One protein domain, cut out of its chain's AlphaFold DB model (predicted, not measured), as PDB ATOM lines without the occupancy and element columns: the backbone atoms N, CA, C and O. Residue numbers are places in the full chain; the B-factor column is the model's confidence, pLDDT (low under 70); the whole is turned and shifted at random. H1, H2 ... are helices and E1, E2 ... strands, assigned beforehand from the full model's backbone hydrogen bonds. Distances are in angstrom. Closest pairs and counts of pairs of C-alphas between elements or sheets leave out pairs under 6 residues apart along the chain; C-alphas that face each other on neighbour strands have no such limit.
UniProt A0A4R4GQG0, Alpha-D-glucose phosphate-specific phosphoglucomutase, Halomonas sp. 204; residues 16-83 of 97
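What this domain is: This is residues 16 to 83 of the 97 residues of the protein "Alpha-D-glucose phosphate-specific phosphoglucomutase" of Halomonas sp. 204 (UniProt A0A4R4GQG0). The model is an open, spread-out chain in which a small two-strand hairpin, E1 and E2, has a helical arm reaching away from each of its ends. One arm is a long link with H1 at its far end; the other is H2 followed by H3, and no helix touches another. The printed part has 68 residues, with three named helices and two named strands in the order H1, E1, E2, H2, H3. The sheet has the order E1 - E2 and is antiparallel; the class is mixed, helices and strands. The whole is extended, with a radius of gyration of the C-alphas of 21.5 A and spans of 62 by 34 by 20 A.

How they stand to each other: Residues 16 to 33 stand free, of which 16 to 27 belong to H1. E1, residues 45 to 49, and E2, residues 52 to 56, form a hairpin, antiparallel at 150 degrees between their directions. N 47 and O 54 are 2.8 A apart, and N 45 and O 56 3.0 A, both within hydrogen-bond range. The C-alphas of Glu 46 and Glu 55 face each other at 4.4 A. H1 and E2 are apart. H2, residues 61 to 70, and H3, residues 73 to 81, meet only through their link. H1 is apart from both, and E1 is apart from both. In H1, H2 and H3 every O i to N i+4 pair is within hydrogen-bond range.

Where its parts are: H1 begins at C-alpha 16, (106.994, 117.582, 104.425), and measures 16.7 A. E1 measures 13.1 A from C-alpha 45, (139.711, 108.644, 113.551), and E2 13.0 A. H2 measures 14.6 A, and H3 12.1 A, ending at C-alpha 81, (133.839, 119.987, 147.006).

The domain as a whole: The two C-alphas farthest apart, those of Thr 29 and Gly 82, are 62.6 A apart. The link from H1 to E1, 17 residues, is long; the other three are tight. The printed part has no cut, and no printed residue is under 70 in pLDDT.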
ATOM      1  N   GLU A  16     106.848 117.798 105.867       97.56
ATOM      2  CA  GLU A  16     106.994 117.582 104.425       97.56
ATOM      3  C   GLU A  16     108.087 116.549 104.093       97.56
ATOM      4  O   GLU A  16     107.898 115.673 103.246       97.56
ATOM      5  N   VAL A  17     109.245 116.623 104.760       97.00
ATOM      6  CA  VAL A  17     110.340 115.669 104.544       97.00
ATOM      7  C   VAL A  17     109.965 114.294 105.087       97.00
ATOM      8  O   VAL A  17     110.203 113.293 104.410       97.00
ATOM      9  N   THR A  18     109.367 114.220 106.277       97.50
ATOM     10  CA  THR A  18     108.980 112.937 106.877       97.50
ATOM     11  C   THR A  18     107.885 112.226 106.084       97.50
ATOM     12  O   THR A  18     107.981 111.013 105.900       97.50
ATOM     13  N   ASP A  19     106.919 112.957 105.528       98.19
ATOM     14  CA  ASP A  19     105.853 112.401 104.686       98.19
ATOM     15  C   ASP A  19     106.411 111.837 103.382       98.19
ATOM     16  O   ASP A  19     106.036 110.747 102.944       98.19
ATOM     17  N   ARG A  20     107.373 112.542 102.778       98.06
ATOM     18  CA  ARG A  20     108.074 112.061 101.584       98.06
ATOM     19  C   ARG A  20     108.910 110.819 101.872       98.06
ATOM     20  O   ARG A  20     108.905 109.902 101.052       98.06
ATOM     21  N   ILE A  21     109.597 110.763 103.016       97.44
ATOM     22  CA  ILE A  21     110.312 109.556 103.458       97.44
ATOM     23  C   ILE A  21     109.318 108.404 103.618       97.44
ATOM     24  O   ILE A  21     109.550 107.329 103.073       97.44
ATOM     25  N   PHE A  22     108.186 108.625 104.292       97.88
ATOM     26  CA  PHE A  22     107.162 107.601 104.496       97.88
ATOM     27  C   PHE A  22     106.581 107.084 103.174       97.88
ATOM     28  O   PHE A  22     106.538 105.871 102.960       97.88
ATOM     29  N   ALA A  23     106.221 107.973 102.247       98.50
ATOM     30  CA  ALA A  23     105.765 107.581 100.916       98.50
ATOM     31  C   ALA A  23     106.835 106.763 100.167       98.50
ATOM     32  O   ALA A  23     106.522 105.724  99.585       98.50
ATOM     33  N   ALA A  24     108.109 107.169 100.241       97.75
ATOM     34  CA  ALA A  24     109.216 106.423  99.644       97.75
ATOM     35  C   ALA A  24     109.393 105.031 100.273       97.75
ATOM     36  O   ALA A  24     109.628 104.072  99.541       97.75
ATOM     37  N   THR A  25     109.206 104.876 101.591       97.38
ATOM     38  CA  THR A  25     109.286 103.554 102.246       97.38
ATOM     39  C   THR A  25     108.214 102.571 101.779       97.38
ATOM     40  O   THR A  25     108.433 101.367 101.850       97.38
ATOM     41  N   GLN A  26     107.072 103.060 101.285       98.25
ATOM     42  CA  GLN A  26     106.012 102.207 100.737       98.25
ATOM     43  C   GLN A  26     106.252 101.834  99.272       98.25
ATOM     44  O   GLN A  26     105.735 100.823  98.806       98.25
ATOM     45  N   ALA A  27     106.993 102.668  98.542       98.38
ATOM     46  CA  ALA A  27     107.186 102.535  97.102       98.38
ATOM     47  C   ALA A  27     108.542 101.928  96.709       98.38
ATOM     48  O   ALA A  27     108.716 101.539  95.555       98.38
ATOM     49  N   ILE A  28     109.511 101.884  97.627       98.12
ATOM     50  CA  ILE A  28     110.856 101.374  97.354       98.12
ATOM     51  C   ILE A  28     110.811  99.898  96.928       98.12
ATOM     52  O   ILE A  28     110.197  99.067  97.594       98.12
ATOM     53  N   THR A  29     111.470  99.572  95.816       98.44
ATOM     54  CA  THR A  29     111.592  98.190  95.315       98.44
ATOM     55  C   THR A  29     112.978  97.609  95.552       98.44
ATOM     56  O   THR A  29     113.110  96.406  95.749       98.44
ATOM     57  N   ASP A  30     114.002  98.465  95.582       97.94
ATOM     58  CA  ASP A  30     115.410  98.089  95.663       97.94
ATOM     59  C   ASP A  30     116.203  99.179  96.397       97.94
ATOM     60  O   ASP A  30     115.801 100.346  96.435       97.94
ATOM     61  N   TYR A  31     117.357  98.815  96.953       97.25
ATOM     62  CA  TYR A  31     118.309  99.752  97.549       97.25
ATOM     63  C   TYR A  31     119.738  99.383  97.143       97.25
ATOM     64  O   TYR A  31     120.049  98.221  96.884       97.25
ATOM     65  N   ALA A  32     120.615 100.382  97.076       95.75
ATOM     66  CA  ALA A  32     122.022 100.172  96.767       95.75
ATOM     67  C   ALA A  32     122.805  99.847  98.044       95.75
ATOM     68  O   ALA A  32     122.629 100.502  99.071       95.75
ATOM     69  N   MET A  33     123.698  98.864  97.959       95.75
ATOM     70  CA  MET A  33     124.580  98.470  99.052       95.75
ATOM     71  C   MET A  33     125.965  98.150  98.497       95.75
ATOM     72  O   MET A  33     126.089  97.535  97.437       95.75
ATOM     73  N   LEU A  34     127.001  98.577  99.214       95.62
ATOM     74  CA  LEU A  34     128.370  98.140  98.976       95.62
ATOM     75  C   LEU A  34     128.629  96.903  99.840       95.62
ATOM     76  O   LEU A  34     128.429  96.962 101.050       95.62
ATOM     77  N   ASP A  35     129.088  95.817  99.225       95.81
ATOM     78  CA  ASP A  35     129.564  94.640  99.952       95.81
ATOM     79  C   ASP A  35     131.005  94.883 100.426       95.81
ATOM     80  O   ASP A  35     131.921  95.040  99.612       95.81
ATOM     81  N   ALA A  36     131.189  95.017 101.738       95.00
ATOM     82  CA  ALA A  36     132.463  95.337 102.371       95.00
ATOM     83  C   ALA A  36     132.495  94.853 103.829       95.00
ATOM     84  O   ALA A  36     131.459  94.578 104.431       95.00
ATOM     85  N   GLN A  37     133.699  94.778 104.401       94.38
ATOM     86  CA  GLN A  37     133.895  94.461 105.816       94.38
ATOM     87  C   GLN A  37     133.448  95.624 106.714       94.38
ATOM     88  O   GLN A  37     133.595  96.792 106.345       94.38
ATOM     89  N   ASP A  38     132.977  95.288 107.913       95.25
ATOM     90  CA  ASP A  38     132.627  96.261 108.947       95.25
ATOM     91  C   ASP A  38     133.799  97.187 109.304       95.25
ATOM     92  O   ASP A  38     134.958  96.768 109.394       95.25
ATOM     93  N   VAL A  39     133.472  98.455 109.553       96.38
ATOM     94  CA  VAL A  39     134.404  99.449 110.093       96.38
ATOM     95  C   VAL A  39     134.502  99.271 111.609       96.38
ATOM     96  O   VAL A  39     133.490  99.058 112.277       96.38
ATOM     97  N   ASP A  40     135.709  99.390 112.165       97.19
ATOM     98  CA  ASP A  40     135.896  99.441 113.616       97.19
ATOM     99  C   ASP A  40     135.346 100.761 114.175       97.19
ATOM    100  O   ASP A  40     135.907 101.827 113.942       97.19
ATOM    101  N   LEU A  41     134.243 100.681 114.922       97.31
ATOM    102  CA  LEU A  41     133.598 101.835 115.559       97.31
ATOM    103  C   LEU A  41     134.153 102.140 116.961       97.31
ATOM    104  O   LEU A  41     133.663 103.052 117.621       97.31
ATOM    105  N   SER A  42     135.122 101.358 117.447       97.00
ATOM    106  CA  SER A  42     135.712 101.522 118.781       97.00
ATOM    107  C   SER A  42     136.981 102.376 118.792       97.00
ATOM    108  O   SER A  42     137.388 102.851 119.854       97.00
ATOM    109  N   THR A  43     137.582 102.607 117.624       97.56
ATOM    110  CA  THR A  43     138.805 103.398 117.468       97.56
ATOM    111  C   THR A  43     138.482 104.746 116.829       97.56
ATOM    112  O   THR A  43     137.914 104.793 115.742       97.56
ATOM    113  N   LEU A  44     138.866 105.842 117.490       98.25
ATOM    114  CA  LEU A  44     138.703 107.196 116.951       98.25
ATOM    115  C   LEU A  44     139.546 107.412 115.687       98.25
ATOM    116  O   LEU A  44     140.682 106.939 115.599       98.25
ATOM    117  N   GLY A  45     139.019 108.213 114.763       98.06
ATOM    118  CA  GLY A  45     139.711 108.644 113.551       98.06
ATOM    119  C   GLY A  45     139.020 108.224 112.259       98.06
ATOM    120  O   GLY A  45     137.879 107.762 112.243       98.06
ATOM    121  N   GLU A  46     139.727 108.421 111.147       98.31
ATOM    122  CA  GLU A  46     139.198 108.186 109.807       98.31
ATOM    123  C   GLU A  46     139.558 106.797 109.272       98.31
ATOM    124  O   GLU A  46     140.703 106.349 109.338       98.31
ATOM    125  N   THR A  47     138.584 106.144 108.642       97.56
ATOM    126  CA  THR A  47     138.763 104.932 107.836       97.56
ATOM    127  C   THR A  47     138.081 105.110 106.481       97.56
ATOM    128  O   THR A  47     137.067 105.795 106.363       97.56
ATOM    129  N   ARG A  48     138.617 104.492 105.421       96.12
ATOM    130  CA  ARG A  48     137.963 104.485 104.101       96.12
ATOM    131  C   ARG A  48     137.142 103.214 103.911       96.12
ATOM    132  O   ARG A  48     137.671 102.117 104.058       96.12
ATOM    133  N   LEU A  49     135.887 103.375 103.495       95.62
ATOM    134  CA  LEU A  49     134.994 102.293 103.079       95.62
ATOM    135  C   LEU A  49     134.619 102.505 101.607       95.62
ATOM    136  O   LEU A  49     133.800 103.360 101.262       95.62
ATOM    137  N   GLY A  50     135.287 101.779 100.707       93.75
ATOM    138  CA  GLY A  50     135.228 102.070  99.273       93.75
ATOM    139  C   GLY A  50     135.759 103.478  98.972       93.75
ATOM    140  O   GLY A  50     136.922 103.782  99.235       93.75
ATOM    141  N   GLN A  51     134.910 104.346  98.413       94.31
ATOM    142  CA  GLN A  51     135.244 105.758  98.166       94.31
ATOM    143  C   GLN A  51     134.814 106.703  99.301       94.31
ATOM    144  O   GLN A  51     135.225 107.864  99.295       94.31
ATOM    145  N   MET A  52     134.024 106.220 100.265       95.88
ATOM    146  CA  MET A  52     133.527 106.995 101.404       95.88
ATOM    147  C   MET A  52     134.578 107.068 102.518       95.88
ATOM    148  O   MET A  52     135.312 106.106 102.750       95.88
ATOM    149  N   VAL A  53     134.637 108.203 103.214       97.88
ATOM    150  CA  VAL A  53     135.367 108.354 104.480       97.88
ATOM    151  C   VAL A  53     134.371 108.175 105.622       97.88
ATOM    152  O   VAL A  53     133.300 108.775 105.601       97.88
ATOM    153  N   VAL A  54     134.722 107.331 106.587       97.88
ATOM    154  CA  VAL A  54     134.010 107.149 107.853       97.88
ATOM    155  C   VAL A  54     134.894 107.718 108.950       97.88
ATOM    156  O   VAL A  54     136.020 107.258 109.119       97.88
ATOM    157  N   GLU A  55     134.390 108.708 109.675       98.38
ATOM    158  CA  GLU A  55     135.074 109.321 110.813       98.38
ATOM    159  C   GLU A  55     134.378 108.894 112.109       98.38
ATOM    160  O   GLU A  55     133.187 109.147 112.300       98.38
ATOM    161  N   VAL A  56     135.117 108.222 112.990       98.31
ATOM    162  CA  VAL A  56     134.662 107.890 114.343       98.31
ATOM    163  C   VAL A  56     135.112 109.011 115.275       98.31
ATOM    164  O   VAL A  56     136.310 109.211 115.484       98.31
ATOM    165  N   VAL A  57     134.143 109.737 115.827       97.94
ATOM    166  CA  VAL A  57     134.362 110.902 116.697       97.94
ATOM    167  C   VAL A  57     134.108 110.567 118.165       97.94
ATOM    168  O   VAL A  57     133.374 109.628 118.483       97.94
ATOM    169  N   ASP A  58     134.710 111.345 119.066       97.81
ATOM    170  CA  ASP A  58     134.446 111.232 120.501       97.81
ATOM    171  C   ASP A  58     132.983 111.628 120.789       97.81
ATOM    172  O   ASP A  58     132.562 112.725 120.411       97.81
ATOM    173  N   PRO A  59     132.181 110.765 121.440       96.50
ATOM    174  CA  PRO A  59     130.755 111.020 121.630       96.50
ATOM    175  C   PRO A  59     130.440 112.069 122.712       96.50
ATOM    176  O   PRO A  59     129.276 112.440 122.860       96.50
ATOM    177  N   VAL A  60     131.435 112.529 123.481       97.81
ATOM    178  CA  VAL A  60     131.267 113.415 124.646       97.81
ATOM    179  C   VAL A  60     131.968 114.761 124.454       97.81
ATOM    180  O   VAL A  60     131.449 115.777 124.919       97.81
ATOM    181  N   ALA A  61     133.120 114.792 123.780       97.81
ATOM    182  CA  ALA A  61     134.027 115.943 123.752       97.81
ATOM    183  C   ALA A  61     133.345 117.275 123.389       97.81
ATOM    184  O   ALA A  61     133.408 118.227 124.171       97.81
ATOM    185  N   ASP A  62     132.645 117.336 122.254       97.81
ATOM    186  CA  ASP A  62     132.006 118.573 121.782       97.81
ATOM    187  C   ASP A  62     130.853 119.014 122.692       97.81
ATOM    188  O   ASP A  62     130.682 120.202 122.977       97.81
ATOM    189  N   TYR A  63     130.073 118.054 123.200       97.38
ATOM    190  CA  TYR A  63     128.984 118.348 124.128       97.38
ATOM    191  C   TYR A  63     129.522 118.897 125.454       97.38
ATOM    192  O   TYR A  63     129.012 119.898 125.959       97.38
ATOM    193  N   ALA A  64     130.574 118.287 126.004       97.38
ATOM    194  CA  ALA A  64     131.211 118.742 127.235       97.38
ATOM    195  C   ALA A  64     131.823 120.143 127.082       97.38
ATOM    196  O   ALA A  64     131.680 120.965 127.990       97.38
ATOM    197  N   ALA A  65     132.445 120.433 125.934       98.19
ATOM    198  CA  ALA A  65     132.962 121.762 125.618       98.19
ATOM    199  C   ALA A  65     131.838 122.810 125.601       98.19
ATOM    200  O   ALA A  65     131.928 123.814 126.305       98.19
ATOM    201  N   LEU A  66     130.730 122.533 124.904       98.25
ATOM    202  CA  LEU A  66     129.563 123.418 124.883       98.25
ATOM    203  C   LEU A  66     128.973 123.635 126.286       98.25
ATOM    204  O   LEU A  66     128.592 124.748 126.642       98.25
ATOM    205  N   MET A  67     128.890 122.587 127.111       98.38
ATOM    206  CA  MET A  67     128.390 122.727 128.483       98.38
ATOM    207  C   MET A  67     129.296 123.618 129.340       98.38
ATOM    208  O   MET A  67     128.778 124.387 130.147       98.38
ATOM    209  N   ALA A  68     130.615 123.557 129.145       97.62
ATOM    210  CA  ALA A  68     131.570 124.425 129.833       97.62
ATOM    211  C   ALA A  68     131.492 125.894 129.371       97.62
ATOM    212  O   ALA A  68     131.873 126.788 130.122       97.62
ATOM    213  N   GLU A  69     130.979 126.163 128.166       98.31
ATOM    214  CA  GLU A  69     130.681 127.528 127.707       98.31
ATOM    215  C   GLU A  69     129.379 128.077 128.310       98.31
ATOM    216  O   GLU A  69     129.264 129.275 128.568       98.31
ATOM    217  N   ILE A  70     128.386 127.210 128.528       98.50
ATOM    218  CA  ILE A  70     127.053 127.597 129.015       98.50
ATOM    219  C   ILE A  70     127.010 127.705 130.548       98.50
ATOM    220  O   ILE A  70     126.289 128.554 131.082       98.50
ATOM    221  N   PHE A  71     127.751 126.857 131.267       98.44
ATOM    222  CA  PHE A  71     127.711 126.759 132.726       98.44
ATOM    223  C   PHE A  71     129.067 127.046 133.377       98.44
ATOM    224  O   PHE A  71     130.114 126.635 132.889       98.44
ATOM    225  N   ASP A  72     129.036 127.662 134.562       98.31
ATOM    226  CA  ASP A  72     130.227 127.860 135.392       98.31
ATOM    227  C   ASP A  72     130.636 126.545 136.081       98.31
ATOM    228  O   ASP A  72     130.136 126.170 137.149       98.31
ATOM    229  N   PHE A  73     131.551 125.819 135.443       98.06
ATOM    230  CA  PHE A  73     132.051 124.543 135.952       98.06
ATOM    231  C   PHE A  73     132.900 124.695 137.220       98.06
ATOM    232  O   PHE A  73     132.953 123.754 138.018       98.06
ATOM    233  N   ASP A  74     133.519 125.852 137.458       98.06
ATOM    234  CA  ASP A  74     134.301 126.093 138.672       98.06
ATOM    235  C   ASP A  74     133.383 126.282 139.883       98.06
ATOM    236  O   ASP A  74     133.628 125.697 140.943       98.06
ATOM    237  N   ALA A  75     132.267 126.996 139.717       98.12
ATOM    238  CA  ALA A  75     131.237 127.106 140.746       98.12
ATOM    239  C   ALA A  75     130.607 125.742 141.075       98.12
ATOM    240  O   ALA A  75     130.449 125.392 142.249       98.12
ATOM    241  N   ILE A  76     130.292 124.934 140.055       97.69
ATOM    242  CA  ILE A  76     129.763 123.573 140.248       97.69
ATOM    243  C   ILE A  76     130.791 122.702 140.982       97.69
ATOM    244  O   ILE A  76     130.449 122.006 141.941       97.69
ATOM    245  N   ARG A  77     132.069 122.773 140.595       97.31
ATOM    246  CA  ARG A  77     133.161 122.058 141.269       97.31
ATOM    247  C   ARG A  77     133.277 122.463 142.739       97.31
ATOM    248  O   ARG A  77     133.418 121.586 143.591       97.31
ATOM    249  N   ALA A  78     133.183 123.758 143.046       98.38
ATOM    250  CA  ALA A  78     133.229 124.268 144.414       98.38
ATOM    251  C   ALA A  78     132.048 123.762 145.264       98.38
ATOM    252  O   ALA A  78     132.251 123.349 146.407       98.38
ATOM    253  N   LEU A  79     130.835 123.719 144.700       98.06
ATOM    254  CA  LEU A  79     129.651 123.166 145.366       98.06
ATOM    255  C   LEU A  79     129.845 121.690 145.741       98.06
ATOM    256  O   LEU A  79     129.570 121.292 146.876       98.06
ATOM    257  N   LEU A  80     130.341 120.883 144.799       96.81
ATOM    258  CA  LEU A  80     130.588 119.457 145.018       96.81
ATOM    259  C   LEU A  80     131.694 119.231 146.059       96.81
ATOM    260  O   LEU A  80     131.540 118.398 146.952       96.81
ATOM    261  N   ALA A  81     132.771 120.021 146.006       97.31
ATOM    262  CA  ALA A  81     133.839 119.987 147.006       97.31
ATOM    263  C   ALA A  81     133.353 120.392 148.412       97.31
ATOM    264  O   ALA A  81     133.897 119.923 149.410       97.31
ATOM    265  N   GLY A  82     132.301 121.213 148.500       96.69
ATOM    266  CA  GLY A  82     131.654 121.635 149.746       96.69
ATOM    267  C   GLY A  82     130.811 120.559 150.444       96.69
ATOM    268  O   GLY A  82     130.177 120.850 151.457       96.69
ATOM    269  N   GLY A  83     130.783 119.324 149.931       95.62
ATOM    270  CA  GLY A  83     130.066 118.201 150.542       95.62
ATOM    271  C   GLY A  83     128.616 118.045 150.076       95.62
ATOM    272  O   GLY A  83     127.870 117.247 150.653       95.62
TER     273      GLY A  83